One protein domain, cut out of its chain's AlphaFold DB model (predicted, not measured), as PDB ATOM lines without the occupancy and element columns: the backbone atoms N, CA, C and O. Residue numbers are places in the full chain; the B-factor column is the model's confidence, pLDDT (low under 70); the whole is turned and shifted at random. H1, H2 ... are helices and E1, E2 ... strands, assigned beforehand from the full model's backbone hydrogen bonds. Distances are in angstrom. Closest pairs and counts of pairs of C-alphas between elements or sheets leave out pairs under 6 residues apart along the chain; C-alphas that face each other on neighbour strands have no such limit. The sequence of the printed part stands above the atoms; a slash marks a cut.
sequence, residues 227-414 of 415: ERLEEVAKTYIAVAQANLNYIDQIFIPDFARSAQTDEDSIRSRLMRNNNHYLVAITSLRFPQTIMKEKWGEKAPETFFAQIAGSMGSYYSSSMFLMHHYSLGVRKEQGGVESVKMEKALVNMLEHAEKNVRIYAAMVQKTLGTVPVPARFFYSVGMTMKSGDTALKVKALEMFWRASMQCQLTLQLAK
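This is residues 227 to 414 of the 415 residues of an uncharacterized protein of Deltaproteobacteria bacterium HGW-Deltaproteobacteria-22 (UniProt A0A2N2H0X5). Two groups of three helices, H1 with H3 and H5 and then H6 with H7 and H8, stand side by side in a six-helix bundle, with few contacts between the groups. The small hairpin E1 E2 joins them at one end, between H5 and H6, while H2 makes a corner with H1, meeting residues 252 to 256 of H1 and standing about perpendicular to it, only just, at 71 degrees, and the short H4 packs on residues 301 to 306 of H5. The bundle is up and down, each of its helices running against the bundle helix before it. The printed part has 188 residues, mostly helix, in the order H1 H2 H3 H4 H5 E1 E2 H6 H7 H8, with E1 and E2 antiparallel. It is compact, with a radius of gyration of the C-alphas of 17.7 A and spans of 49 by 43 by 24 A.

H1, residues 227 to 259, touches H5, residues 300 to 327, the same way at a shallow tilt of 32 degrees, only just short of steep; the closest C-alphas, of Ala 240 and Tyr 314, are 4.1 A apart. With residues 252 to 256 alone H1 touches H2, residues 263 to 273, closest at the C-alphas of Ala 256 and Glu 263, 5.3 A. H3, residues 275 to 284, touches H5, closest at the C-alphas of Ala 280 and Ser 313, 4.0 A. H4, residues 288 to 295, forms a helical hairpin with H5, its closest C-alphas being those of Lys 292 and Thr 302, 6.3 A. E1, residues 329 to 332, and E2, residues 335 to 339, form a hairpin, with N 330 and O 338 at 2.9 A, within hydrogen-bond range. H6, residues 342 to 367, touches H5 only at their ends, Leu 327 and Leu 345 having the closest C-alphas, 6.6 A. H7, residues 372 to 384, and H8, residues 389 to 413, form a helical hairpin at a shallow tilt of 19 degrees, closest at the C-alphas of Gly 381 and Ala 395, 4.0 A. H6 touches H8 the same way, closest at the C-alphas of Val 356 and Ser 403, 4.5 A. H5 and H8 are close but not clearly touching. Every O i to N i+4 pair is within hydrogen-bond range in H2, H4, H6, H7 and H8; in H1 it is 27 of 29, in H3 5 of 6 and in H5 23 of 24.

H1 begins at C-alpha 227 (-28.976, -38.177, 63.221), runs 46.2 A and has a kink of 26 degrees near residue 253. H5 runs 38.1 A, with a kink of 27 degrees near residue 321. H6 runs 37.0 A, and H8 runs 36.5 A to C-alpha 413 (-20.995, -47.163, 62.535).

The two C-alphas farthest apart, of Gln 260 and Gly 368, are 55.5 A apart. The printed part has no cut, and its links are tight. The model's mean pLDDT over the printed part is 90.9; residues 287 to 290 and 333 to 335 are under 70.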
ATOM      1  N   GLU A 227     -29.647 -39.364  63.774       91.56
ATOM      2  CA  GLU A 227     -28.976 -38.177  63.221       91.56
ATOM      3  C   GLU A 227     -27.884 -38.591  62.235       91.56
ATOM      4  O   GLU A 227     -27.779 -38.056  61.129       91.56
ATOM      5  N   ARG A 228     -27.119 -39.623  62.602       91.88
ATOM      6  CA  ARG A 228     -26.086 -40.183  61.733       91.88
ATOM      7  C   ARG A 228     -26.682 -40.787  60.467       91.88
ATOM      8  O   ARG A 228     -26.128 -40.622  59.383       91.88
ATOM      9  N   LEU A 229     -27.804 -41.490  60.594       92.44
ATOM     10  CA  LEU A 229     -28.506 -42.082  59.462       92.44
ATOM     11  C   LEU A 229     -28.963 -41.004  58.463       92.44
ATOM     12  O   LEU A 229     -28.759 -41.157  57.257       92.44
ATOM     13  N   GLU A 230     -29.509 -39.894  58.963       93.31
ATOM     14  CA  GLU A 230     -29.889 -38.732  58.156       93.31
ATOM     15  C   GLU A 230     -28.675 -38.069  57.481       93.31
ATOM     16  O   GLU A 230     -28.719 -37.763  56.287       93.31
ATOM     17  N   GLU A 231     -27.570 -37.867  58.204       94.44
ATOM     18  CA  GLU A 231     -26.339 -37.283  57.653       94.44
ATOM     19  C   GLU A 231     -25.757 -38.147  56.524       94.44
ATOM     20  O   GLU A 231     -25.361 -37.638  55.468       94.44
ATOM     21  N   VAL A 232     -25.752 -39.471  56.705       94.44
ATOM     22  CA  VAL A 232     -25.307 -40.414  55.674       94.44
ATOM     23  C   VAL A 232     -26.237 -40.355  54.460       94.44
ATOM     24  O   VAL A 232     -25.744 -40.294  53.333       94.44
ATOM     25  N   ALA A 233     -27.558 -40.282  54.657       93.50
ATOM     26  CA  ALA A 233     -28.515 -40.102  53.564       93.50
ATOM     27  C   ALA A 233     -28.252 -38.814  52.769       93.50
ATOM     28  O   ALA A 233     -28.107 -38.870  51.545       93.50
ATOM     29  N   LYS A 234     -28.103 -37.667  53.448       93.81
ATOM     30  CA  LYS A 234     -27.771 -36.374  52.819       93.81
ATOM     31  C   LYS A 234     -26.458 -36.438  52.041       93.81
ATOM     32  O   LYS A 234     -26.392 -35.956  50.913       93.81
ATOM     33  N   THR A 235     -25.439 -37.076  52.616       95.12
ATOM     34  CA  THR A 235     -24.135 -37.268  51.966       95.12
ATOM     35  C   THR A 235     -24.277 -38.041  50.656       95.12
ATOM     36  O   THR A 235     -23.794 -37.588  49.619       95.12
ATOM     37  N   TYR A 236     -24.974 -39.184  50.675       94.25
ATOM     38  CA  TYR A 236     -25.174 -39.994  49.472       94.25
ATOM     39  C   TYR A 236     -26.015 -39.274  48.410       94.25
ATOM     40  O   TYR A 236     -25.706 -39.384  47.222       94.25
ATOM     41  N   ILE A 237     -27.036 -38.512  48.816       94.12
ATOM     42  CA  ILE A 237     -27.816 -37.658  47.905       94.12
ATOM     43  C   ILE A 237     -26.897 -36.637  47.228       94.12
ATOM     44  O   ILE A 237     -26.919 -36.512  46.004       94.12
ATOM     45  N   ALA A 238     -26.060 -35.939  48.000       95.62
ATOM     46  CA  ALA A 238     -25.173 -34.904  47.480       95.62
ATOM     47  C   ALA A 238     -24.163 -35.454  46.458       95.62
ATOM     48  O   ALA A 238     -24.017 -34.882  45.378       95.62
ATOM     49  N   VAL A 239     -23.509 -36.586  46.747       94.56
ATOM     50  CA  VAL A 239     -22.541 -37.184  45.805       94.56
ATOM     51  C   VAL A 239     -23.219 -37.744  44.552       94.56
ATOM     52  O   VAL A 239     -22.676 -37.625  43.455       94.56
ATOM     53  N   ALA A 240     -24.424 -38.307  44.676       95.00
ATOM     54  CA  ALA A 240     -25.202 -38.754  43.523       95.00
ATOM     55  C   ALA A 240     -25.616 -37.574  42.631       95.00
ATOM     56  O   ALA A 240     -25.461 -37.634  41.409       95.00
ATOM     57  N   GLN A 241     -26.082 -36.481  43.242       95.50
ATOM     58  CA  GLN A 241     -26.457 -35.262  42.533       95.50
ATOM     59  C   GLN A 241     -25.253 -34.618  41.841       95.50
ATOM     60  O   GLN A 241     -25.389 -34.156  40.714       95.50
ATOM     61  N   ALA A 242     -24.072 -34.623  42.466       95.69
ATOM     62  CA  ALA A 242     -22.853 -34.093  41.859       95.69
ATOM     63  C   ALA A 242     -22.504 -34.817  40.546       95.69
ATOM     64  O   ALA A 242     -22.262 -34.165  39.530       95.69
ATOM     65  N   ASN A 243     -22.558 -36.154  40.531       94.75
ATOM     66  CA  ASN A 243     -22.324 -36.925  39.309       94.75
ATOM     67  C   ASN A 243     -23.377 -36.648  38.228       94.75
ATOM     68  O   ASN A 243     -23.032 -36.507  37.057       94.75
ATOM     69  N   LEU A 244     -24.659 -36.584  38.600       94.75
ATOM     70  CA  LEU A 244     -25.725 -36.290  37.641       94.75
ATOM     71  C   LEU A 244     -25.624 -34.869  37.089       94.75
ATOM     72  O   LEU A 244     -25.765 -34.696  35.886       94.75
ATOM     73  N   ASN A 245     -25.298 -33.882  37.924       94.88
ATOM     74  CA  ASN A 245     -25.055 -32.511  37.482       94.88
ATOM     75  C   ASN A 245     -23.894 -32.455  36.489       94.88
ATOM     76  O   ASN A 245     -24.014 -31.795  35.465       94.88
ATOM     77  N   TYR A 246     -22.802 -33.183  36.743       93.50
ATOM     78  CA  TYR A 246     -21.701 -33.282  35.785       93.50
ATOM     79  C   TYR A 246     -22.171 -33.868  34.442       93.50
ATOM     80  O   TYR A 246     -21.854 -33.329  33.382       93.50
ATOM     81  N   ILE A 247     -22.971 -34.940  34.463       94.12
ATOM     82  CA  ILE A 247     -23.529 -35.525  33.234       94.12
ATOM     83  C   ILE A 247     -24.439 -34.517  32.516       94.12
ATOM     84  O   ILE A 247     -24.279 -34.290  31.320       94.12
ATOM     85  N   ASP A 248     -25.369 -33.891  33.231       91.56
ATOM     86  CA  ASP A 248     -26.388 -33.025  32.640       91.56
ATOM     87  C   ASP A 248     -25.833 -31.673  32.171       91.56
ATOM     88  O   ASP A 248     -26.365 -31.121  31.214       91.56
ATOM     89  N   GLN A 249     -24.782 -31.142  32.806       94.00
ATOM     90  CA  GLN A 249     -24.222 -29.819  32.493       94.00
ATOM     91  C   GLN A 249     -23.010 -29.860  31.560       94.00
ATOM     92  O   GLN A 249     -22.720 -28.863  30.905       94.00
ATOM     93  N   ILE A 250     -22.284 -30.979  31.507       91.19
ATOM     94  CA  ILE A 250     -21.065 -31.096  30.694       91.19
ATOM     95  C   ILE A 250     -21.274 -32.139  29.601       91.19
ATOM     96  O   ILE A 250     -21.266 -31.808  28.417       91.19
ATOM     97  N   PHE A 251     -21.548 -33.389  29.984       91.19
ATOM     98  CA  PHE A 251     -21.611 -34.494  29.025       91.19
ATOM     99  C   PHE A 251     -22.751 -34.340  28.006       91.19
ATOM    100  O   PHE A 251     -22.545 -34.523  26.805       91.19
ATOM    101  N   ILE A 252     -23.964 -34.024  28.466       93.69
ATOM    102  CA  ILE A 252     -25.142 -33.938  27.597       93.69
ATOM    103  C   ILE A 252     -25.052 -32.766  26.613       93.69
ATOM    104  O   ILE A 252     -25.242 -33.024  25.422       93.69
ATOM    105  N   PRO A 253     -24.716 -31.530  27.030       95.00
ATOM    106  CA  PRO A 253     -24.572 -30.413  26.101       95.00
ATOM    107  C   PRO A 253     -23.481 -30.644  25.050       95.00
ATOM    108  O   PRO A 253     -23.688 -30.331  23.878       95.00
ATOM    109  N   ASP A 254     -22.342 -31.238  25.429       91.38
ATOM    110  CA  ASP A 254     -21.280 -31.597  24.478       91.38
ATOM    111  C   ASP A 254     -21.775 -32.593  23.426       91.38
ATOM    112  O   ASP A 254     -21.554 -32.418  22.224       91.38
ATOM    113  N   PHE A 255     -22.500 -33.622  23.865       89.56
ATOM    114  CA  PHE A 255     -23.025 -34.641  22.967       89.56
ATOM    115  C   PHE A 255     -24.164 -34.114  22.084       89.56
ATOM    116  O   PHE A 255     -24.250 -34.487  20.914       89.56
ATOM    117  N   ALA A 256     -25.008 -33.227  22.615       92.94
ATOM    118  CA  ALA A 256     -26.072 -32.542  21.882       92.94
ATOM    119  C   ALA A 256     -25.493 -31.673  20.757       92.94
ATOM    120  O   ALA A 256     -25.883 -31.830  19.598       92.94
ATOM    121  N   ARG A 257     -24.472 -30.856  21.066       94.44
ATOM    122  CA  ARG A 257     -23.725 -30.068  20.070       94.44
ATOM    123  C   ARG A 257     -23.087 -30.953  19.003       94.44
ATOM    124  O   ARG A 257     -23.263 -30.696  17.816       94.44
ATOM    125  N   SER A 258     -22.385 -32.014  19.409       90.81
ATOM    126  CA  SER A 258     -21.724 -32.925  18.467       90.81
ATOM    127  C   SER A 258     -22.708 -33.681  17.570       90.81
ATOM    128  O   SER A 258     -22.363 -33.991  16.433       90.81
ATOM    129  N   ALA A 259     -23.897 -34.012  18.074       90.25
ATOM    130  CA  ALA A 259     -24.927 -34.734  17.332       90.25
ATOM    131  C   ALA A 259     -25.938 -33.810  16.631       90.25
ATOM    132  O   ALA A 259     -26.869 -34.324  16.016       90.25
ATOM    133  N   GLN A 260     -25.768 -32.485  16.731       94.38
ATOM    134  CA  GLN A 260     -26.659 -31.467  16.159       94.38
ATOM    135  C   GLN A 260     -28.139 -31.689  16.523       94.38
ATOM    136  O   GLN A 260     -29.028 -31.613  15.679       94.38
ATOM    137  N   THR A 261     -28.404 -31.986  17.795       94.50
ATOM    138  CA  THR A 261     -29.750 -32.248  18.331       94.50
ATOM    139  C   THR A 261     -29.917 -31.549  19.677       94.50
ATOM    140  O   THR A 261     -28.935 -31.118  20.279       94.50
ATOM    141  N   ASP A 262     -31.145 -31.437  20.177       95.00
ATOM    142  CA  ASP A 262     -31.415 -30.894  21.508       95.00
ATOM    143  C   ASP A 262     -31.018 -31.862  22.644       95.00
ATOM    144  O   ASP A 262     -30.919 -33.083  22.469       95.00
ATOM    145  N   GLU A 263     -30.794 -31.310  23.836       93.75
ATOM    146  CA  GLU A 263     -30.381 -32.075  25.017       93.75
ATOM    147  C   GLU A 263     -31.430 -33.093  25.489       93.75
ATOM    148  O   GLU A 263     -31.061 -34.153  26.000       93.75
ATOM    149  N   ASP A 264     -32.724 -32.822  25.311       93.00
ATOM    150  CA  ASP A 264     -33.791 -33.721  25.762       93.00
ATOM    151  C   ASP A 264     -33.881 -34.969  24.883       93.00
ATOM    152  O   ASP A 264     -34.075 -36.086  25.386       93.00
ATOM    153  N   SER A 265     -33.623 -34.819  23.586       89.38
ATOM    154  CA  SER A 265     -33.403 -35.926  22.659       89.38
ATOM    155  C   SER A 265     -32.202 -36.778  23.081       89.38
ATOM    156  O   SER A 265     -32.286 -38.014  23.064       89.38
ATOM    157  N   ILE A 266     -31.103 -36.156  23.535       92.12
ATOM    158  CA  ILE A 266     -29.948 -36.880  24.089       92.12
ATOM    159  C   ILE A 266     -30.321 -37.631  25.367       92.12
ATOM    160  O   ILE A 266     -30.067 -38.836  25.436       92.12
ATOM    161  N   ARG A 267     -30.952 -36.972  26.346       91.81
ATOM    162  CA  ARG A 267     -31.407 -37.596  27.605       91.81
ATOM    163  C   ARG A 267     -32.279 -38.811  27.328       91.81
ATOM    164  O   ARG A 267     -32.001 -39.903  27.821       91.81
ATOM    165  N   SER A 268     -33.277 -38.643  26.467       85.94
ATOM    166  CA  SER A 268     -34.209 -39.703  26.084       85.94
ATOM    167  C   SER A 268     -33.490 -40.874  25.409       85.94
ATOM    168  O   SER A 268     -33.739 -42.035  25.735       85.94
ATOM    169  N   ARG A 269     -32.542 -40.594  24.505       85.31
ATOM    170  CA  ARG A 269     -31.718 -41.626  23.861       85.31
ATOM    171  C   ARG A 269     -30.835 -42.367  24.867       85.31
ATOM    172  O   ARG A 269     -30.743 -43.593  24.799       85.31
ATOM    173  N   LEU A 270     -30.202 -41.652  25.795       89.38
ATOM    174  CA  LEU A 270     -29.360 -42.248  26.831       89.38
ATOM    175  C   LEU A 270     -30.180 -43.109  27.794       89.38
ATOM    176  O   LEU A 270     -29.760 -44.219  28.093       89.38
ATOM    177  N   MET A 271     -31.361 -42.663  28.234       88.06
ATOM    178  CA  MET A 271     -32.237 -43.470  29.093       88.06
ATOM    179  C   MET A 271     -32.675 -44.768  28.402       88.06
ATOM    180  O   MET A 271     -32.675 -45.829  29.026       88.06
ATOM    181  N   ARG A 272     -32.981 -44.720  27.098       81.56
ATOM    182  CA  ARG A 272     -33.346 -45.920  26.325       81.56
ATOM    183  C   ARG A 272     -32.177 -46.892  26.162       81.56
ATOM    184  O   ARG A 272     -32.330 -48.085  26.406       81.56
ATOM    185  N   ASN A 273     -31.001 -46.386  25.800       82.81
ATOM    186  CA  ASN A 273     -29.890 -47.234  25.353       82.81
ATOM    187  C   ASN A 273     -28.838 -47.506  26.436       82.81
ATOM    188  O   ASN A 273     -27.952 -48.341  26.245       82.81
ATOM    189  N   ASN A 274     -28.900 -46.814  27.573       87.94
ATOM    190  CA  ASN A 274     -27.928 -46.939  28.645       87.94
ATOM    191  C   ASN A 274     -28.616 -47.145  30.000       87.94
ATOM    192  O   ASN A 274     -29.020 -46.203  30.681       87.94
ATOM    193  N   ASN A 275     -28.663 -48.406  30.430       88.31
ATOM    194  CA  ASN A 275     -29.242 -48.792  31.717       88.31
ATOM    195  C   ASN A 275     -28.567 -48.107  32.918       88.31
ATOM    196  O   ASN A 275     -29.231 -47.891  33.926       88.31
ATOM    197  N   HIS A 276     -27.276 -47.762  32.838       91.62
ATOM    198  CA  HIS A 276     -26.613 -47.037  33.923       91.62
ATOM    199  C   HIS A 276     -27.137 -45.605  34.035       91.62
ATOM    200  O   HIS A 276     -27.436 -45.172  35.143       91.62
ATOM    201  N   TYR A 277     -27.322 -44.897  32.918       92.69
ATOM    202  CA  TYR A 277     -27.917 -43.559  32.946       92.69
ATOM    203  C   TYR A 277     -29.382 -43.596  33.397       92.69
ATOM    204  O   TYR A 277     -29.765 -42.827  34.276       92.69
ATOM    205  N   LEU A 278     -30.173 -44.544  32.875       91.12
ATOM    206  CA  LEU A 278     -31.557 -44.749  33.308       91.12
ATOM    207  C   LEU A 278     -31.644 -44.923  34.828       91.12
ATOM    208  O   LEU A 278     -32.311 -44.137  35.495       91.12
ATOM    209  N   VAL A 279     -30.922 -45.906  35.377       91.94
ATOM    210  CA  VAL A 279     -30.933 -46.193  36.819       91.94
ATOM    211  C   VAL A 279     -30.368 -45.023  37.620       91.94
ATOM    212  O   VAL A 279     -30.877 -44.732  38.698       91.94
ATOM    213  N   ALA A 280     -29.354 -44.316  37.114       94.06
ATOM    214  CA  ALA A 280     -28.800 -43.154  37.800       94.06
ATOM    215  C   ALA A 280     -29.864 -42.075  38.046       94.06
ATOM    216  O   ALA A 280     -30.026 -41.614  39.177       94.06
ATOM    217  N   ILE A 281     -30.627 -41.727  37.010       91.62
ATOM    218  CA  ILE A 281     -31.687 -40.721  37.093       91.62
ATOM    219  C   ILE A 281     -32.848 -41.226  37.951       91.62
ATOM    220  O   ILE A 281     -33.289 -40.533  38.870       91.62
ATOM    221  N   THR A 282     -33.347 -42.432  37.675       89.19
ATOM    222  CA  THR A 282     -34.562 -42.929  38.332       89.19
ATOM    223  C   THR A 282     -34.348 -43.260  39.801       89.19
ATOM    224  O   THR A 282     -35.266 -43.078  40.590       89.19
ATOM    225  N   SER A 283     -33.157 -43.722  40.195       89.19
ATOM    226  CA  SER A 283     -32.886 -44.079  41.591       89.19
ATOM    227  C   SER A 283     -32.708 -42.859  42.492       89.19
ATOM    228  O   SER A 283     -33.091 -42.921  43.657       89.19
ATOM    229  N   LEU A 284     -32.188 -41.733  41.976       85.75
ATOM    230  CA  LEU A 284     -32.129 -40.488  42.754       85.75
ATOM    231  C   LEU A 284     -33.498 -39.807  42.832       85.75
ATOM    232  O   LEU A 284     -33.895 -39.316  43.888       85.75
ATOM    233  N   ARG A 285     -34.235 -39.831  41.714       78.25
ATOM    234  CA  ARG A 285     -35.612 -39.329  41.597       78.25
ATOM    235  C   ARG A 285     -36.660 -40.344  42.059       78.25
ATOM    236  O   ARG A 285     -37.841 -40.177  41.754       78.25
ATOM    237  N   PHE A 286     -36.242 -41.385  42.785       72.88
ATOM    238  CA  PHE A 286     -37.155 -42.269  43.499       72.88
ATOM    239  C   PHE A 286     -38.143 -41.386  44.280       72.88
ATOM    240  O   PHE A 286     -37.691 -40.365  44.798       72.88
ATOM    241  N   PRO A 287     -39.456 -41.686  44.338       67.12
ATOM    242  CA  PRO A 287     -40.472 -40.759  44.828       67.12
ATOM    243  C   PRO A 287     -40.344 -40.522  46.339       67.12
ATOM    244  O   PRO A 287     -41.120 -41.032  47.147       67.12
ATOM    245  N   GLN A 288     -39.348 -39.717  46.713       68.31
ATOM    246  CA  GLN A 288     -39.002 -39.397  48.088       68.31
ATOM    247  C   GLN A 288     -40.195 -38.749  48.775       68.31
ATOM    248  O   GLN A 288     -40.460 -39.059  49.924       68.31
ATOM    249  N   THR A 289     -40.960 -37.928  48.054       60.22
ATOM    250  CA  THR A 289     -42.195 -37.314  48.547       60.22
ATOM    251  C   THR A 289     -43.232 -38.366  48.947       60.22
ATOM    252  O   THR A 289     -43.678 -38.365  50.087       60.22
ATOM    253  N   ILE A 290     -43.523 -39.341  48.075       63.16
ATOM    254  CA  ILE A 290     -44.505 -40.405  48.360       63.16
ATOM    255  C   ILE A 290     -44.045 -41.270  49.539       63.16
ATOM    256  O   ILE A 290     -44.851 -41.678  50.371       63.16
ATOM    257  N   MET A 291     -42.745 -41.554  49.639       71.00
ATOM    258  CA  MET A 291     -42.201 -42.281  50.786       71.00
ATOM    259  C   MET A 291     -42.274 -41.477  52.079       71.00
ATOM    260  O   MET A 291     -42.726 -42.010  53.084       71.00
ATOM    261  N   LYS A 292     -41.881 -40.201  52.058       74.12
ATOM    262  CA  LYS A 292     -41.977 -39.309  53.218       74.12
ATOM    263  C   LYS A 292     -43.418 -39.209  53.716       74.12
ATOM    264  O   LYS A 292     -43.638 -39.287  54.919       74.12
ATOM    265  N   GLU A 293     -44.386 -39.118  52.809       72.75
ATOM    266  CA  GLU A 293     -45.816 -39.117  53.137       72.75
ATOM    267  C   GLU A 293     -46.277 -40.456  53.730       72.75
ATOM    268  O   GLU A 293     -46.957 -40.482  54.754       72.75
ATOM    269  N   LYS A 294     -45.893 -41.591  53.127       77.69
ATOM    270  CA  LYS A 294     -46.360 -42.924  53.555       77.69
ATOM    271  C   LYS A 294     -45.655 -43.475  54.797       77.69
ATOM    272  O   LYS A 294     -46.222 -44.319  55.505       77.69
ATOM    273  N   TRP A 295     -44.389 -43.128  54.999       85.50
ATOM    274  CA  TRP A 295     -43.515 -43.712  56.022       85.50
ATOM    275  C   TRP A 295     -43.160 -42.716  57.127       85.50
ATOM    276  O   TRP A 295     -42.865 -43.142  58.237       85.50
ATOM    277  N   GLY A 296     -43.268 -41.416  56.855       83.75
ATOM    278  CA  GLY A 296     -42.872 -40.333  57.746       83.75
ATOM    279  C   GLY A 296     -41.525 -39.740  57.337       83.75
ATOM    280  O   GLY A 296     -40.563 -40.456  57.061       83.75
ATOM    281  N   GLU A 297     -41.433 -38.409  57.323       83.56
ATOM    282  CA  GLU A 297     -40.235 -37.703  56.851       83.56
ATOM    283  C   GLU A 297     -38.979 -37.995  57.685       83.56
ATOM    284  O   GLU A 297     -37.880 -38.045  57.140       83.56
ATOM    285  N   LYS A 298     -39.148 -38.236  58.987       86.56
ATOM    286  CA  LYS A 298     -38.059 -38.544  59.927       86.56
ATOM    287  C   LYS A 298     -37.972 -40.029  60.293       86.56
ATOM    288  O   LYS A 298     -37.289 -40.388  61.248       86.56
ATOM    289  N   ALA A 299     -38.700 -40.891  59.586       88.25
ATOM    290  CA  ALA A 299     -38.676 -42.321  59.850       88.25
ATOM    291  C   ALA A 299     -37.349 -42.941  59.363       88.25
ATOM    292  O   ALA A 299     -36.914 -42.627  58.250       88.25
ATOM    293  N   PRO A 300     -36.706 -43.842  60.133       89.44
ATOM    294  CA  PRO A 300     -35.483 -44.527  59.703       89.44
ATOM    295  C   PRO A 300     -35.606 -45.208  58.334       89.44
ATOM    296  O   PRO A 300     -34.673 -45.181  57.535       89.44
ATOM    297  N   GLU A 301     -36.780 -45.765  58.029       88.50
ATOM    298  CA  GLU A 301     -37.092 -46.441  56.767       88.50
ATOM    299  C   GLU A 301     -36.940 -45.505  55.567       88.50
ATOM    300  O   GLU A 301     -36.386 -45.894  54.537       88.50
ATOM    301  N   THR A 302     -37.373 -44.251  55.726       89.31
ATOM    302  CA  THR A 302     -37.225 -43.201  54.715       89.31
ATOM    303  C   THR A 302     -35.749 -42.947  54.425       89.31
ATOM    304  O   THR A 302     -35.350 -42.911  53.260       89.31
ATOM    305  N   PHE A 303     -34.911 -42.855  55.460       91.25
ATOM    306  CA  PHE A 303     -33.476 -42.650  55.279       91.25
ATOM    307  C   PHE A 303     -32.772 -43.870  54.675       91.25
ATOM    308  O   PHE A 303     -31.911 -43.697  53.812       91.25
ATOM    309  N   PHE A 304     -33.154 -45.102  55.034       91.56
ATOM    310  CA  PHE A 304     -32.602 -46.300  54.384       91.56
ATOM    311  C   PHE A 304     -32.900 -46.320  52.886       91.56
ATOM    312  O   PHE A 304     -32.011 -46.610  52.084       91.56
ATOM    313  N   ALA A 305     -34.125 -45.967  52.490       90.12
ATOM    314  CA  ALA A 305     -34.486 -45.884  51.083       90.12
ATOM    315  C   ALA A 305     -33.755 -44.748  50.353       90.12
ATOM    316  O   ALA A 305     -33.288 -44.949  49.231       90.12
ATOM    317  N   GLN A 306     -33.586 -43.584  50.991       91.69
ATOM    318  CA  GLN A 306     -32.794 -42.480  50.440       91.69
ATOM    319  C   GLN A 306     -31.328 -42.871  50.239       91.69
ATOM    320  O   GLN A 306     -30.768 -42.591  49.177       91.69
ATOM    321  N   ILE A 307     -30.719 -43.553  51.213       93.62
ATOM    322  CA  ILE A 307     -29.358 -44.087  51.099       93.62
ATOM    323  C   ILE A 307     -29.292 -45.085  49.949       93.62
ATOM    324  O   ILE A 307     -28.447 -44.934  49.074       93.62
ATOM    325  N   ALA A 308     -30.193 -46.066  49.901       92.88
ATOM    326  CA  ALA A 308     -30.188 -47.100  48.872       92.88
ATOM    327  C   ALA A 308     -30.359 -46.523  47.455       92.88
ATOM    328  O   ALA A 308     -29.593 -46.858  46.548       92.88
ATOM    329  N   GLY A 309     -31.326 -45.618  47.262       92.94
ATOM    330  CA  GLY A 309     -31.575 -44.965  45.976       92.94
ATOM    331  C   GLY A 309     -30.420 -44.072  45.535       92.94
ATOM    332  O   GLY A 309     -29.953 -44.168  44.397       92.94
ATOM    333  N   SER A 310     -29.884 -43.266  46.450       94.31
ATOM    334  CA  SER A 310     -28.771 -42.359  46.149       94.31
ATOM    335  C   SER A 310     -27.460 -43.113  45.940       94.31
ATOM    336  O   SER A 310     -26.708 -42.795  45.025       94.31
ATOM    337  N   MET A 311     -27.209 -44.179  46.701       93.50
ATOM    338  CA  MET A 311     -26.072 -45.076  46.491       93.50
ATOM    339  C   MET A 311     -26.159 -45.766  45.121       93.50
ATOM    340  O   MET A 311     -25.176 -45.783  44.379       93.50
ATOM    341  N   GLY A 312     -27.337 -46.281  44.751       93.44
ATOM    342  CA  GLY A 312     -27.583 -46.857  43.428       93.44
ATOM    343  C   GLY A 312     -27.413 -45.837  42.297       93.44
ATOM    344  O   GLY A 312     -26.868 -46.173  41.238       93.44
ATOM    345  N   SER A 313     -27.816 -44.584  42.531       95.12
ATOM    346  CA  SER A 313     -27.631 -43.484  41.586       95.12
ATOM    347  C   SER A 313     -26.164 -43.089  41.421       95.12
ATOM    348  O   SER A 313     -25.660 -43.044  40.297       95.12
ATOM    349  N   TYR A 314     -25.449 -42.881  42.527       95.38
ATOM    350  CA  TYR A 314     -24.023 -42.572  42.534       95.38
ATOM    351  C   TYR A 314     -23.213 -43.672  41.843       95.38
ATOM    352  O   TYR A 314     -22.390 -43.385  40.974       95.38
ATOM    353  N   TYR A 315     -23.498 -44.938  42.157       94.50
ATOM    354  CA  TYR A 315     -22.860 -46.069  41.490       94.50
ATOM    355  C   TYR A 315     -23.129 -46.051  39.981       94.50
ATOM    356  O   TYR A 315     -22.203 -46.124  39.178       94.50
ATOM    357  N   SER A 316     -24.395 -45.934  39.574       94.88
ATOM    358  CA  SER A 316     -24.765 -46.040  38.160       94.88
ATOM    359  C   SER A 316     -24.260 -44.850  37.339       94.88
ATOM    360  O   SER A 316     -23.772 -45.039  36.230       94.88
ATOM    361  N   SER A 317     -24.278 -43.639  37.893       95.81
ATOM    362  CA  SER A 317     -23.689 -42.457  37.250       95.81
ATOM    363  C   SER A 317     -22.164 -42.554  37.151       95.81
ATOM    364  O   SER A 317     -21.610 -42.275  36.090       95.81
ATOM    365  N   SER A 318     -21.481 -43.049  38.188       95.12
ATOM    366  CA  SER A 318     -20.032 -43.309  38.137       95.12
ATOM    367  C   SER A 318     -19.689 -44.336  37.056       95.12
ATOM    368  O   SER A 318     -18.730 -44.166  36.311       95.12
ATOM    369  N   MET A 319     -20.510 -45.380  36.922       92.94
ATOM    370  CA  MET A 319     -20.356 -46.393  35.879       92.94
ATOM    371  C   MET A 319     -20.581 -45.845  34.475       92.94
ATOM    372  O   MET A 319     -19.841 -46.187  33.554       92.94
ATOM    373  N   PHE A 320     -21.574 -44.974  34.314       93.44
ATOM    374  CA  PHE A 320     -21.806 -44.263  33.066       93.44
ATOM    375  C   PHE A 320     -20.581 -43.429  32.668       93.44
ATOM    376  O   PHE A 320     -20.072 -43.577  31.557       93.44
ATOM    377  N   LEU A 321     -20.069 -42.610  33.591       93.31
ATOM    378  CA  LEU A 321     -18.888 -41.778  33.360       93.31
ATOM    379  C   LEU A 321     -17.648 -42.625  33.075       93.31
ATOM    380  O   LEU A 321     -16.921 -42.351  32.126       93.31
ATOM    381  N   MET A 322     -17.443 -43.709  33.818       92.81
ATOM    382  CA  MET A 322     -16.338 -44.623  33.565       92.81
ATOM    383  C   MET A 322     -16.417 -45.229  32.157       92.81
ATOM    384  O   MET A 322     -15.407 -45.266  31.454       92.81
ATOM    385  N   HIS A 323     -17.599 -45.696  31.732       91.06
ATOM    386  CA  HIS A 323     -17.780 -46.306  30.410       91.06
ATOM    387  C   HIS A 323     -17.506 -45.303  29.289       91.06
ATOM    388  O   HIS A 323     -16.767 -45.633  28.365       91.06
ATOM    389  N   HIS A 324     -18.057 -44.092  29.370       88.00
ATOM    390  CA  HIS A 324     -18.003 -43.134  28.258       88.00
ATOM    391  C   HIS A 324     -16.790 -42.212  28.286       88.00
ATOM    392  O   HIS A 324     -16.192 -41.966  27.244       88.00
ATOM    393  N   TYR A 325     -16.420 -41.712  29.463       84.94
ATOM    394  CA  TYR A 325     -15.381 -40.699  29.616       84.94
ATOM    395  C   TYR A 325     -14.008 -41.313  29.905       84.94
ATOM    396  O   TYR A 325     -13.027 -40.962  29.257       84.94
ATOM    397  N   SER A 326     -13.921 -42.258  30.849       88.31
ATOM    398  CA  SER A 326     -12.619 -42.782  31.297       88.31
ATOM    399  C   SER A 326     -12.075 -43.903  30.414       88.31
ATOM    400  O   SER A 326     -10.889 -43.917  30.092       88.31
ATOM    401  N   LEU A 327     -12.920 -44.869  30.045       91.25
ATOM    402  CA  LEU A 327     -12.476 -46.103  29.391       91.25
ATOM    403  C   LEU A 327     -12.808 -46.171  27.898       91.25
ATOM    404  O   LEU A 327     -12.123 -46.882  27.160       91.25
ATOM    405  N   GLY A 328     -13.831 -45.446  27.437       90.38
ATOM    406  CA  GLY A 328     -14.314 -45.535  26.057       90.38
ATOM    407  C   GLY A 328     -14.788 -46.949  25.713       90.38
ATOM    408  O   GLY A 328     -14.326 -47.539  24.736       90.38
ATOM    409  N   VAL A 329     -15.657 -47.507  26.559       89.00
ATOM    410  CA  VAL A 329     -16.242 -48.847  26.418       89.00
ATOM    411  C   VAL A 329     -17.182 -48.866  25.217       89.00
ATOM    412  O   VAL A 329     -18.178 -48.140  25.195       89.00
ATOM    413  N   ARG A 330     -16.911 -49.739  24.246       86.19
ATOM    414  CA  ARG A 330     -17.836 -50.032  23.147       86.19
ATOM    415  C   ARG A 330     -18.614 -51.299  23.450       86.19
ATOM    416  O   ARG A 330     -18.072 -52.271  23.978       86.19
ATOM    417  N   LYS A 331     -19.910 -51.254  23.145       81.38
ATOM    418  CA  LYS A 331     -20.827 -52.365  23.365       81.38
ATOM    419  C   LYS A 331     -21.401 -52.836  22.043       81.38
ATOM    420  O   LYS A 331     -21.897 -52.013  21.279       81.38
ATOM    421  N   GLU A 332     -21.422 -54.146  21.851       71.56
ATOM    422  CA  GLU A 332     -22.087 -54.807  20.734       71.56
ATOM    423  C   GLU A 332     -23.010 -55.902  21.284       71.56
ATOM    424  O   GLU A 332     -22.686 -56.561  22.273       71.56
ATOM    425  N   GLN A 333     -24.214 -56.037  20.712       59.78
ATOM    426  CA  GLN A 333     -25.224 -57.039  21.105       59.78
ATOM    427  C   GLN A 333     -25.530 -57.106  22.622       59.78
ATOM    428  O   GLN A 333     -26.005 -58.113  23.137       59.78
ATOM    429  N   GLY A 334     -25.299 -56.011  23.355       56.78
ATOM    430  CA  GLY A 334     -25.532 -55.921  24.800       56.78
ATOM    431  C   GLY A 334     -24.354 -56.352  25.688       56.78
ATOM    432  O   GLY A 334     -24.463 -56.234  26.910       56.78
ATOM    433  N   GLY A 335     -23.234 -56.787  25.105       69.56
ATOM    434  CA  GLY A 335     -21.966 -57.065  25.789       69.56
ATOM    435  C   GLY A 335     -20.940 -55.943  25.612       69.56
ATOM    436  O   GLY A 335     -21.151 -55.025  24.826       69.56
ATOM    437  N   VAL A 336     -19.838 -55.992  26.365       80.94
ATOM    438  CA  VAL A 336     -18.657 -55.148  26.111       80.94
ATOM    439  C   VAL A 336     -17.810 -55.844  25.054       80.94
ATOM    440  O   VAL A 336     -17.411 -56.983  25.258       80.94
ATOM    441  N   GLU A 337     -17.544 -55.159  23.949       84.88
ATOM    442  CA  GLU A 337     -16.748 -55.687  22.835       84.88
ATOM    443  C   GLU A 337     -15.289 -55.239  22.964       84.88
ATOM    444  O   GLU A 337     -14.361 -56.037  22.884       84.88
ATOM    445  N   SER A 338     -15.082 -53.945  23.221       88.81
ATOM    446  CA  SER A 338     -13.750 -53.350  23.314       88.81
ATOM    447  C   SER A 338     -13.702 -52.184  24.297       88.81
ATOM    448  O   SER A 338     -14.715 -51.565  24.642       88.81
ATOM    449  N   VAL A 339     -12.493 -51.885  24.767       92.81
ATOM    450  CA  VAL A 339     -12.202 -50.770  25.669       92.81
ATOM    451  C   VAL A 339     -11.074 -49.958  25.056       92.81
ATOM    452  O   VAL A 339      -9.979 -50.469  24.866       92.81
ATOM    453  N   LYS A 340     -11.320 -48.680  24.759       94.50
ATOM    454  CA  LYS A 340     -10.301 -47.814  24.146       94.50
ATOM    455  C   LYS A 340      -9.064 -47.652  25.039       94.50
ATOM    456  O   LYS A 340      -7.946 -47.619  24.536       94.50
ATOM    457  N   MET A 341      -9.261 -47.538  26.354       94.00
ATOM    458  CA  MET A 341      -8.189 -47.288  27.326       94.00
ATOM    459  C   MET A 341      -7.862 -48.534  28.167       94.00
ATOM    460  O   MET A 341      -7.997 -48.522  29.389       94.00
ATOM    461  N   GLU A 342      -7.423 -49.626  27.536       92.62
ATOM    462  CA  GLU A 342      -7.185 -50.907  28.231       92.62
ATOM    463  C   GLU A 342      -6.163 -50.814  29.375       92.62
ATOM    464  O   GLU A 342      -6.377 -51.375  30.449       92.62
ATOM    465  N   LYS A 343      -5.075 -50.049  29.196       93.62
ATOM    466  CA  LYS A 343      -4.088 -49.818  30.267       93.62
ATOM    467  C   LYS A 343      -4.712 -49.117  31.476       93.62
ATOM    468  O   LYS A 343      -4.409 -49.468  32.614       93.62
ATOM    469  N   ALA A 344      -5.607 -48.154  31.238       95.19
ATOM    470  CA  ALA A 344      -6.332 -47.487  32.313       95.19
ATOM    471  C   ALA A 344      -7.278 -48.463  33.025       95.19
ATOM    472  O   ALA A 344      -7.321 -48.459  34.249       95.19
ATOM    473  N   LEU A 345      -7.961 -49.346  32.286       95.12
ATOM    474  CA  LEU A 345      -8.799 -50.397  32.873       95.12
ATOM    475  C   LEU A 345      -7.999 -51.297  33.824       95.12
ATOM    476  O   LEU A 345      -8.453 -51.532  34.940       95.12
ATOM    477  N   VAL A 346      -6.814 -51.765  33.421       95.06
ATOM    478  CA  VAL A 346      -5.960 -52.609  34.279       95.06
ATOM    479  C   VAL A 346      -5.562 -51.866  35.557       95.06
ATOM    480  O   VAL A 346      -5.793 -52.372  36.653       95.06
ATOM    481  N   ASN A 347      -5.075 -50.627  35.438       95.69
ATOM    482  CA  ASN A 347      -4.679 -49.823  36.600       95.69
ATOM    483  C   ASN A 347      -5.862 -49.527  37.538       95.69
ATOM    484  O   ASN A 347      -5.736 -49.602  38.761       95.69
ATOM    485  N   MET A 348      -7.033 -49.202  36.977       96.31
ATOM    486  CA  MET A 348      -8.256 -48.970  37.750       96.31
ATOM    487  C   MET A 348      -8.718 -50.241  38.464       96.31
ATOM    488  O   MET A 348      -9.173 -50.156  39.602       96.31
ATOM    489  N   LEU A 349      -8.583 -51.406  37.828       96.69
ATOM    490  CA  LEU A 349      -8.944 -52.701  38.400       96.69
ATOM    491  C   LEU A 349      -8.054 -53.060  39.597       96.69
ATOM    492  O   LEU A 349      -8.576 -53.406  40.657       96.69
ATOM    493  N   GLU A 350      -6.735 -52.915  39.460       96.19
ATOM    494  CA  GLU A 350      -5.777 -53.138  40.552       96.19
ATOM    495  C   GLU A 350      -6.022 -52.181  41.723       96.19
ATOM    496  O   GLU A 350      -6.075 -52.590  42.887       96.19
ATOM    497  N   HIS A 351      -6.230 -50.898  41.415       96.88
ATOM    498  CA  HIS A 351      -6.537 -49.890  42.421       96.88
ATOM    499  C   HIS A 351      -7.865 -50.181  43.134       96.88
ATOM    500  O   HIS A 351      -7.945 -50.080  44.361       96.88
ATOM    501  N   ALA A 352      -8.898 -50.586  42.391       97.19
ATOM    502  CA  ALA A 352     -10.195 -50.938  42.949       97.19
ATOM    503  C   ALA A 352     -10.093 -52.143  43.892       97.19
ATOM    504  O   ALA A 352     -10.570 -52.042  45.020       97.19
ATOM    505  N   GLU A 353      -9.424 -53.233  43.489       97.31
ATOM    506  CA  GLU A 353      -9.201 -54.403  44.354       97.31
ATOM    507  C   GLU A 353      -8.496 -53.997  45.658       97.31
ATOM    508  O   GLU A 353      -8.940 -54.359  46.756       97.31
ATOM    509  N   LYS A 354      -7.423 -53.200  45.551       96.50
ATOM    510  CA  LYS A 354      -6.674 -52.692  46.708       96.50
ATOM    511  C   LYS A 354      -7.573 -51.880  47.644       96.50
ATOM    512  O   LYS A 354      -7.537 -52.102  48.855       96.50
ATOM    513  N   ASN A 355      -8.400 -50.989  47.104       96.00
ATOM    514  CA  ASN A 355      -9.315 -50.172  47.900       96.00
ATOM    515  C   ASN A 355     -10.354 -51.018  48.638       96.00
ATOM    516  O   ASN A 355     -10.585 -50.759  49.819       96.00
ATOM    517  N   VAL A 356     -10.920 -52.064  48.014       97.44
ATOM    518  CA  VAL A 356     -11.834 -52.974  48.733       97.44
ATOM    519  C   VAL A 356     -11.145 -53.555  49.959       97.44
ATOM    520  O   VAL A 356     -11.714 -53.520  51.046       97.44
ATOM    521  N   ARG A 357      -9.907 -54.044  49.814       97.00
ATOM    522  CA  ARG A 357      -9.158 -54.635  50.931       97.00
ATOM    523  C   ARG A 357      -8.865 -53.624  52.037       97.00
ATOM    524  O   ARG A 357      -8.907 -53.993  53.206       97.00
ATOM    525  N   ILE A 358      -8.578 -52.368  51.688       96.00
ATOM    526  CA  ILE A 358      -8.361 -51.291  52.665       96.00
ATOM    527  C   ILE A 358      -9.645 -51.031  53.460       96.00
ATOM    528  O   ILE A 358      -9.616 -51.073  54.690       96.00
ATOM    529  N   TYR A 359     -10.776 -50.816  52.783       96.69
ATOM    530  CA  TYR A 359     -12.037 -50.538  53.472       96.69
ATOM    531  C   TYR A 359     -12.554 -51.746  54.252       96.69
ATOM    532  O   TYR A 359     -13.012 -51.578  55.376       96.69
ATOM    533  N   ALA A 360     -12.422 -52.959  53.718       96.50
ATOM    534  CA  ALA A 360     -12.766 -54.177  54.441       96.50
ATOM    535  C   ALA A 360     -11.920 -54.333  55.716       96.50
ATOM    536  O   ALA A 360     -12.470 -54.641  56.769       96.50
ATOM    537  N   ALA A 361     -10.618 -54.020  55.669       95.75
ATOM    538  CA  ALA A 361      -9.759 -54.031  56.856       95.75
ATOM    539  C   ALA A 361     -10.218 -53.018  57.911       95.75
ATOM    540  O   ALA A 361     -10.206 -53.314  59.105       95.75
ATOM    541  N   MET A 362     -10.618 -51.820  57.472       95.12
ATOM    542  CA  MET A 362     -11.153 -50.788  58.358       95.12
ATOM    543  C   MET A 362     -12.453 -51.254  59.016       95.12
ATOM    544  O   MET A 362     -12.569 -51.164  60.233       95.12
ATOM    545  N   VAL A 363     -13.399 -51.809  58.247       93.81
ATOM    546  CA  VAL A 363     -14.662 -52.326  58.803       93.81
ATOM    547  C   VAL A 363     -14.383 -53.465  59.783       93.81
ATOM    548  O   VAL A 363     -14.890 -53.436  60.899       93.81
ATOM    549  N   GLN A 364     -13.532 -54.425  59.409       93.31
ATOM    550  CA  GLN A 364     -13.167 -55.552  60.266       93.31
ATOM    551  C   GLN A 364     -12.547 -55.075  61.585       93.31
ATOM    552  O   GLN A 364     -12.897 -55.584  62.644       93.31
ATOM    553  N   LYS A 365     -11.668 -54.066  61.544       92.94
ATOM    554  CA  LYS A 365     -11.066 -53.474  62.747       92.94
ATOM    555  C   LYS A 365     -12.094 -52.745  63.619       92.94
ATOM    556  O   LYS A 365     -11.990 -52.799  64.839       92.94
ATOM    557  N   THR A 366     -13.045 -52.036  63.014       91.69
ATOM    558  CA  THR A 366     -14.019 -51.204  63.738       91.69
ATOM    559  C   THR A 366     -15.202 -52.004  64.285       91.69
ATOM    560  O   THR A 366     -15.679 -51.703  65.374       91.69
ATOM    561  N   LEU A 367     -15.684 -52.999  63.540       90.50
ATOM    562  CA  LEU A 367     -16.931 -53.719  63.822       90.50
ATOM    563  C   LEU A 367     -16.744 -55.221  64.036       90.50
ATOM    564  O   LEU A 367     -17.705 -55.906  64.367       90.50
ATOM    565  N   GLY A 368     -15.548 -55.764  63.811       89.94
ATOM    566  CA  GLY A 368     -15.284 -57.199  63.951       89.94
ATOM    567  C   GLY A 368     -15.865 -58.074  62.834       89.94
ATOM    568  O   GLY A 368     -15.708 -59.292  62.881       89.94
ATOM    569  N   THR A 369     -16.503 -57.494  61.815       91.06
ATOM    570  CA  THR A 369     -17.043 -58.227  60.659       91.06
ATOM    571  C   THR A 369     -16.947 -57.402  59.379       91.06
ATOM    572  O   THR A 369     -17.003 -56.179  59.421       91.06
ATOM    573  N   VAL A 370     -16.877 -58.073  58.228       93.75
ATOM    574  CA  VAL A 370     -17.039 -57.454  56.902       93.75
ATOM    575  C   VAL A 370     -18.425 -57.827  56.383       93.75
ATOM    576  O   VAL A 370     -18.723 -59.024  56.350       93.75
ATOM    577  N   PRO A 371     -19.257 -56.864  55.943       92.88
ATOM    578  CA  PRO A 371     -20.630 -57.132  55.530       92.88
ATOM    579  C   PRO A 371     -20.686 -58.130  54.372       92.88
ATOM    580  O   PRO A 371     -19.926 -58.037  53.403       92.88
ATOM    581  N   VAL A 372     -21.629 -59.068  54.452       94.06
ATOM    582  CA  VAL A 372     -21.786 -60.150  53.471       94.06
ATOM    583  C   VAL A 372     -21.939 -59.636  52.030       94.06
ATOM    584  O   VAL A 372     -21.241 -60.165  51.160       94.06
ATOM    585  N   PRO A 373     -22.719 -58.570  51.732       94.62
ATOM    586  CA  PRO A 373     -22.751 -57.998  50.385       94.62
ATOM    587  C   PRO A 373     -21.374 -57.573  49.851       94.62
ATOM    588  O   PRO A 373     -21.085 -57.784  48.673       94.62
ATOM    589  N   ALA A 374     -20.481 -57.037  50.693       95.62
ATOM    590  CA  ALA A 374     -19.127 -56.685  50.260       95.62
ATOM    591  C   ALA A 374     -18.297 -57.926  49.909       95.62
ATOM    592  O   ALA A 374     -17.625 -57.940  48.876       95.62
ATOM    593  N   ARG A 375     -18.383 -58.984  50.730       96.00
ATOM    594  CA  ARG A 375     -17.733 -60.279  50.458       96.00
ATOM    595  C   ARG A 375     -18.246 -60.890  49.153       96.00
ATOM    596  O   ARG A 375     -17.455 -61.389  48.357       96.00
ATOM    597  N   PHE A 376     -19.554 -60.790  48.905       96.06
ATOM    598  CA  PHE A 376     -20.203 -61.270  47.683       96.06
ATOM    599  C   PHE A 376     -19.635 -60.587  46.446       96.06
ATOM    600  O   PHE A 376     -19.076 -61.258  45.577       96.06
ATOM    601  N   PHE A 377     -19.707 -59.256  46.391       97.06
ATOM    602  CA  PHE A 377     -19.212 -58.513  45.239       97.06
ATOM    603  C   PHE A 377     -17.703 -58.710  45.048       97.06
ATOM    604  O   PHE A 377     -17.252 -58.919  43.927       97.06
ATOM    605  N   TYR A 378     -16.917 -58.738  46.126       97.62
ATOM    606  CA  TYR A 378     -15.484 -59.011  46.028       97.62
ATOM    607  C   TYR A 378     -15.188 -60.400  45.444       97.62
ATOM    608  O   TYR A 378     -14.356 -60.510  44.549       97.62
ATOM    609  N   SER A 379     -15.885 -61.448  45.895       96.62
ATOM    610  CA  SER A 379     -15.709 -62.816  45.385       96.62
ATOM    611  C   SER A 379     -16.034 -62.926  43.891       96.62
ATOM    612  O   SER A 379     -15.260 -63.516  43.129       96.62
ATOM    613  N   VAL A 380     -17.120 -62.282  43.451       97.44
ATOM    614  CA  VAL A 380     -17.476 -62.210  42.026       97.44
ATOM    615  C   VAL A 380     -16.399 -61.457  41.239       97.44
ATOM    616  O   VAL A 380     -15.922 -61.947  40.214       97.44
ATOM    617  N   GLY A 381     -15.948 -60.301  41.741       97.44
ATOM    618  CA  GLY A 381     -14.890 -59.507  41.111       97.44
ATOM    619  C   GLY A 381     -13.570 -60.268  40.976       97.44
ATOM    620  O   GLY A 381     -12.964 -60.268  39.907       97.44
ATOM    621  N   MET A 382     -13.166 -60.998  42.017       97.12
ATOM    622  CA  MET A 382     -11.959 -61.829  42.008       97.12
ATOM    623  C   MET A 382     -12.008 -62.948  40.970       97.12
ATOM    624  O   MET A 382     -10.972 -63.282  40.404       97.12
ATOM    625  N   THR A 383     -13.187 -63.503  40.695       96.31
ATOM    626  CA  THR A 383     -13.347 -64.538  39.665       96.31
ATOM    627  C   THR A 383     -13.283 -63.943  38.257       96.31
ATOM    628  O   THR A 383     -12.743 -64.556  37.344       96.31
ATOM    629  N   MET A 384     -13.809 -62.730  38.071       96.25
ATOM    630  CA  MET A 384     -13.892 -62.081  36.758       96.25
ATOM    631  C   MET A 384     -12.626 -61.301  36.366       96.25
ATOM    632  O   MET A 384     -12.420 -61.039  35.183       96.25
ATOM    633  N   LYS A 385     -11.760 -60.925  37.321       95.81
ATOM    634  CA  LYS A 385     -10.627 -60.011  37.068       95.81
ATOM    635  C   LYS A 385      -9.591 -60.529  36.065       95.81
ATOM    636  O   LYS A 385      -8.910 -59.731  35.428       95.81
ATOM    637  N   SER A 386      -9.454 -61.848  35.945       92.19
ATOM    638  CA  SER A 386      -8.536 -62.506  35.007       92.19
ATOM    639  C   SER A 386      -9.208 -62.922  33.700       92.19
ATOM    640  O   SER A 386      -8.564 -63.558  32.872       92.19
ATOM    641  N   GLY A 387     -10.494 -62.609  33.526       91.50
ATOM    642  CA  GLY A 387     -11.234 -62.912  32.311       91.50
ATOM    643  C   GLY A 387     -10.892 -61.980  31.148       91.50
ATOM    644  O   GLY A 387      -9.943 -61.188  31.198       91.50
ATOM    645  N   ASP A 388     -11.702 -62.069  30.098       91.94
ATOM    646  CA  ASP A 388     -11.644 -61.157  28.960       91.94
ATOM    647  C   ASP A 388     -11.953 -59.697  29.355       91.94
ATOM    648  O   ASP A 388     -12.248 -59.361  30.507       91.94
ATOM    649  N   THR A 389     -11.874 -58.791  28.382       91.06
ATOM    650  CA  THR A 389     -12.107 -57.358  28.593       91.06
ATOM    651  C   THR A 389     -13.487 -57.063  29.195       91.06
ATOM    652  O   THR A 389     -13.594 -56.216  30.087       91.06
ATOM    653  N   ALA A 390     -14.536 -57.780  28.783       90.19
ATOM    654  CA  ALA A 390     -15.876 -57.602  29.332       90.19
ATOM    655  C   ALA A 390     -15.937 -58.009  30.810       90.19
ATOM    656  O   ALA A 390     -16.504 -57.288  31.641       90.19
ATOM    657  N   LEU A 391     -15.299 -59.128  31.155       93.44
ATOM    658  CA  LEU A 391     -15.188 -59.607  32.527       93.44
ATOM    659  C   LEU A 391     -14.325 -58.689  33.393       93.44
ATOM    660  O   LEU A 391     -14.689 -58.446  34.540       93.44
ATOM    661  N   LYS A 392     -13.263 -58.080  32.860       95.81
ATOM    662  CA  LYS A 392     -12.460 -57.076  33.583       95.81
ATOM    663  C   LYS A 392     -13.256 -55.815  33.917       95.81
ATOM    664  O   LYS A 392     -13.202 -55.348  35.055       95.81
ATOM    665  N   VAL A 393     -14.041 -55.290  32.971       94.31
ATOM    666  CA  VAL A 393     -14.960 -54.165  33.244       94.31
ATOM    667  C   VAL A 393     -15.969 -54.559  34.324       94.31
ATOM    668  O   VAL A 393     -16.233 -53.791  35.250       94.31
ATOM    669  N   LYS A 394     -16.488 -55.789  34.259       93.56
ATOM    670  CA  LYS A 394     -17.405 -56.303  35.274       93.56
ATOM    671  C   LYS A 394     -16.739 -56.517  36.638       93.56
ATOM    672  O   LYS A 394     -17.372 -56.282  37.663       93.56
ATOM    673  N   ALA A 395     -15.478 -56.924  36.679       96.94
ATOM    674  CA  ALA A 395     -14.721 -57.062  37.914       96.94
ATOM    675  C   ALA A 395     -14.506 -55.700  38.588       96.94
ATOM    676  O   ALA A 395     -14.697 -55.577  39.796       96.94
ATOM    677  N   LEU A 396     -14.207 -54.662  37.800       96.56
ATOM    678  CA  LEU A 396     -14.089 -53.287  38.285       96.56
ATOM    679  C   LEU A 396     -15.402 -52.796  38.919       96.56
ATOM    680  O   LEU A 396     -15.397 -52.305  40.048       96.56
ATOM    681  N   GLU A 397     -16.533 -53.031  38.247       95.06
ATOM    682  CA  GLU A 397     -17.882 -52.796  38.790       95.06
ATOM    683  C   GLU A 397     -18.094 -53.468  40.153       95.06
ATOM    684  O   GLU A 397     -18.592 -52.861  41.105       95.06
ATOM    685  N   MET A 398     -17.709 -54.740  40.250       97.06
ATOM    686  CA  MET A 398     -17.870 -55.545  41.456       97.06
ATOM    687  C   MET A 398     -16.992 -55.041  42.607       97.06
ATOM    688  O   MET A 398     -17.472 -54.912  43.734       97.06
ATOM    689  N   PHE A 399     -15.739 -54.666  42.343       97.75
ATOM    690  CA  PHE A 399     -14.873 -54.091  43.371       97.75
ATOM    691  C   PHE A 399     -15.382 -52.737  43.871       97.75
ATOM    692  O   PHE A 399     -15.395 -52.500  45.080       97.75
ATOM    693  N   TRP A 400     -15.890 -51.872  42.994       96.19
ATOM    694  CA  TRP A 400     -16.498 -50.613  43.432       96.19
ATOM    695  C   TRP A 400     -17.716 -50.841  44.327       96.19
ATOM    696  O   TRP A 400     -17.807 -50.223  45.389       96.19
ATOM    697  N   ARG A 401     -18.597 -51.791  43.982       95.31
ATOM    698  CA  ARG A 401     -19.717 -52.173  44.859       95.31
ATOM    699  C   ARG A 401     -19.239 -52.691  46.210       95.31
ATOM    700  O   ARG A 401     -19.753 -52.253  47.235       95.31
ATOM    701  N   ALA A 402     -18.244 -53.576  46.232       96.94
ATOM    702  CA  ALA A 402     -17.699 -54.111  47.479       96.94
ATOM    703  C   ALA A 402     -17.119 -53.006  48.381       96.94
ATOM    704  O   ALA A 402     -17.389 -52.972  49.583       96.94
ATOM    705  N   SER A 403     -16.376 -52.062  47.791       96.62
ATOM    706  CA  SER A 403     -15.841 -50.892  48.490       96.62
ATOM    707  C   SER A 403     -16.954 -50.009  49.056       96.62
ATOM    708  O   SER A 403     -16.892 -49.617  50.219       96.62
ATOM    709  N   MET A 404     -17.993 -49.720  48.267       95.06
ATOM    710  CA  MET A 404     -19.119 -48.889  48.703       95.06
ATOM    711  C   MET A 404     -19.875 -49.501  49.886       95.06
ATOM    712  O   MET A 404     -20.215 -48.776  50.814       95.06
ATOM    713  N   GLN A 405     -20.073 -50.822  49.902       95.25
ATOM    714  CA  GLN A 405     -20.699 -51.528  51.030       95.25
ATOM    715  C   GLN A 405     -19.861 -51.412  52.316       95.25
ATOM    716  O   GLN A 405     -20.389 -51.153  53.398       95.25
ATOM    717  N   CYS A 406     -18.532 -51.527  52.201       95.88
ATOM    718  CA  CYS A 406     -17.630 -51.322  53.336       95.88
ATOM    719  C   CYS A 406     -17.667 -49.870  53.839       95.88
ATOM    720  O   CYS A 406     -17.769 -49.626  55.040       95.88
ATOM    721  N   GLN A 407     -17.620 -48.896  52.929       94.75
ATOM    722  CA  GLN A 407     -17.686 -47.477  53.279       94.75
ATOM    723  C   GLN A 407     -19.011 -47.120  53.950       94.75
ATOM    724  O   GLN A 407     -18.994 -46.496  55.005       94.75
ATOM    725  N   LEU A 408     -20.141 -47.555  53.387       94.12
ATOM    726  CA  LEU A 408     -21.465 -47.357  53.970       94.12
ATOM    727  C   LEU A 408     -21.510 -47.869  55.411       94.12
ATOM    728  O   LEU A 408     -21.916 -47.146  56.319       94.12
ATOM    729  N   THR A 409     -21.021 -49.092  55.620       93.12
ATOM    730  CA  THR A 409     -20.956 -49.710  56.945       93.12
ATOM    731  C   THR A 409     -20.144 -48.866  57.928       93.12
ATOM    732  O   THR A 409     -20.606 -48.600  59.034       93.12
ATOM    733  N   LEU A 410     -18.960 -48.392  57.525       92.50
ATOM    734  CA  LEU A 410     -18.140 -47.506  58.357       92.50
ATOM    735  C   LEU A 410     -18.850 -46.192  58.672       92.50
ATOM    736  O   LEU A 410     -18.763 -45.705  59.795       92.50
ATOM    737  N   GLN A 411     -19.530 -45.596  57.691       92.25
ATOM    738  CA  GLN A 411     -20.213 -44.323  57.893       92.25
ATOM    739  C   GLN A 411     -21.394 -44.464  58.852       92.25
ATOM    740  O   GLN A 411     -21.581 -43.565  59.665       92.25
ATOM    741  N   LEU A 412     -22.143 -45.568  58.795       89.25
ATOM    742  CA  LEU A 412     -23.261 -45.839  59.705       89.25
ATOM    743  C   LEU A 412     -22.806 -46.255  61.113       89.25
ATOM    744  O   LEU A 412     -23.561 -46.095  62.063       89.25
ATOM    745  N   ALA A 413     -21.578 -46.759  61.255       84.88
ATOM    746  CA  ALA A 413     -20.995 -47.163  62.535       84.88
ATOM    747  C   ALA A 413     -20.340 -46.024  63.335       84.88
ATOM    748  O   ALA A 413     -20.007 -46.213  64.507       84.88
ATOM    749  N   LYS A 414     -20.094 -44.864  62.715       77.50
ATOM    750  CA  LYS A 414     -19.553 -43.693  63.418       77.50
ATOM    751  C   LYS A 414     -20.579 -43.196  64.438       77.50
ATOM    752  O   LYS A 414     -21.749 -43.045  64.093       77.50
TER     753      LYS A 414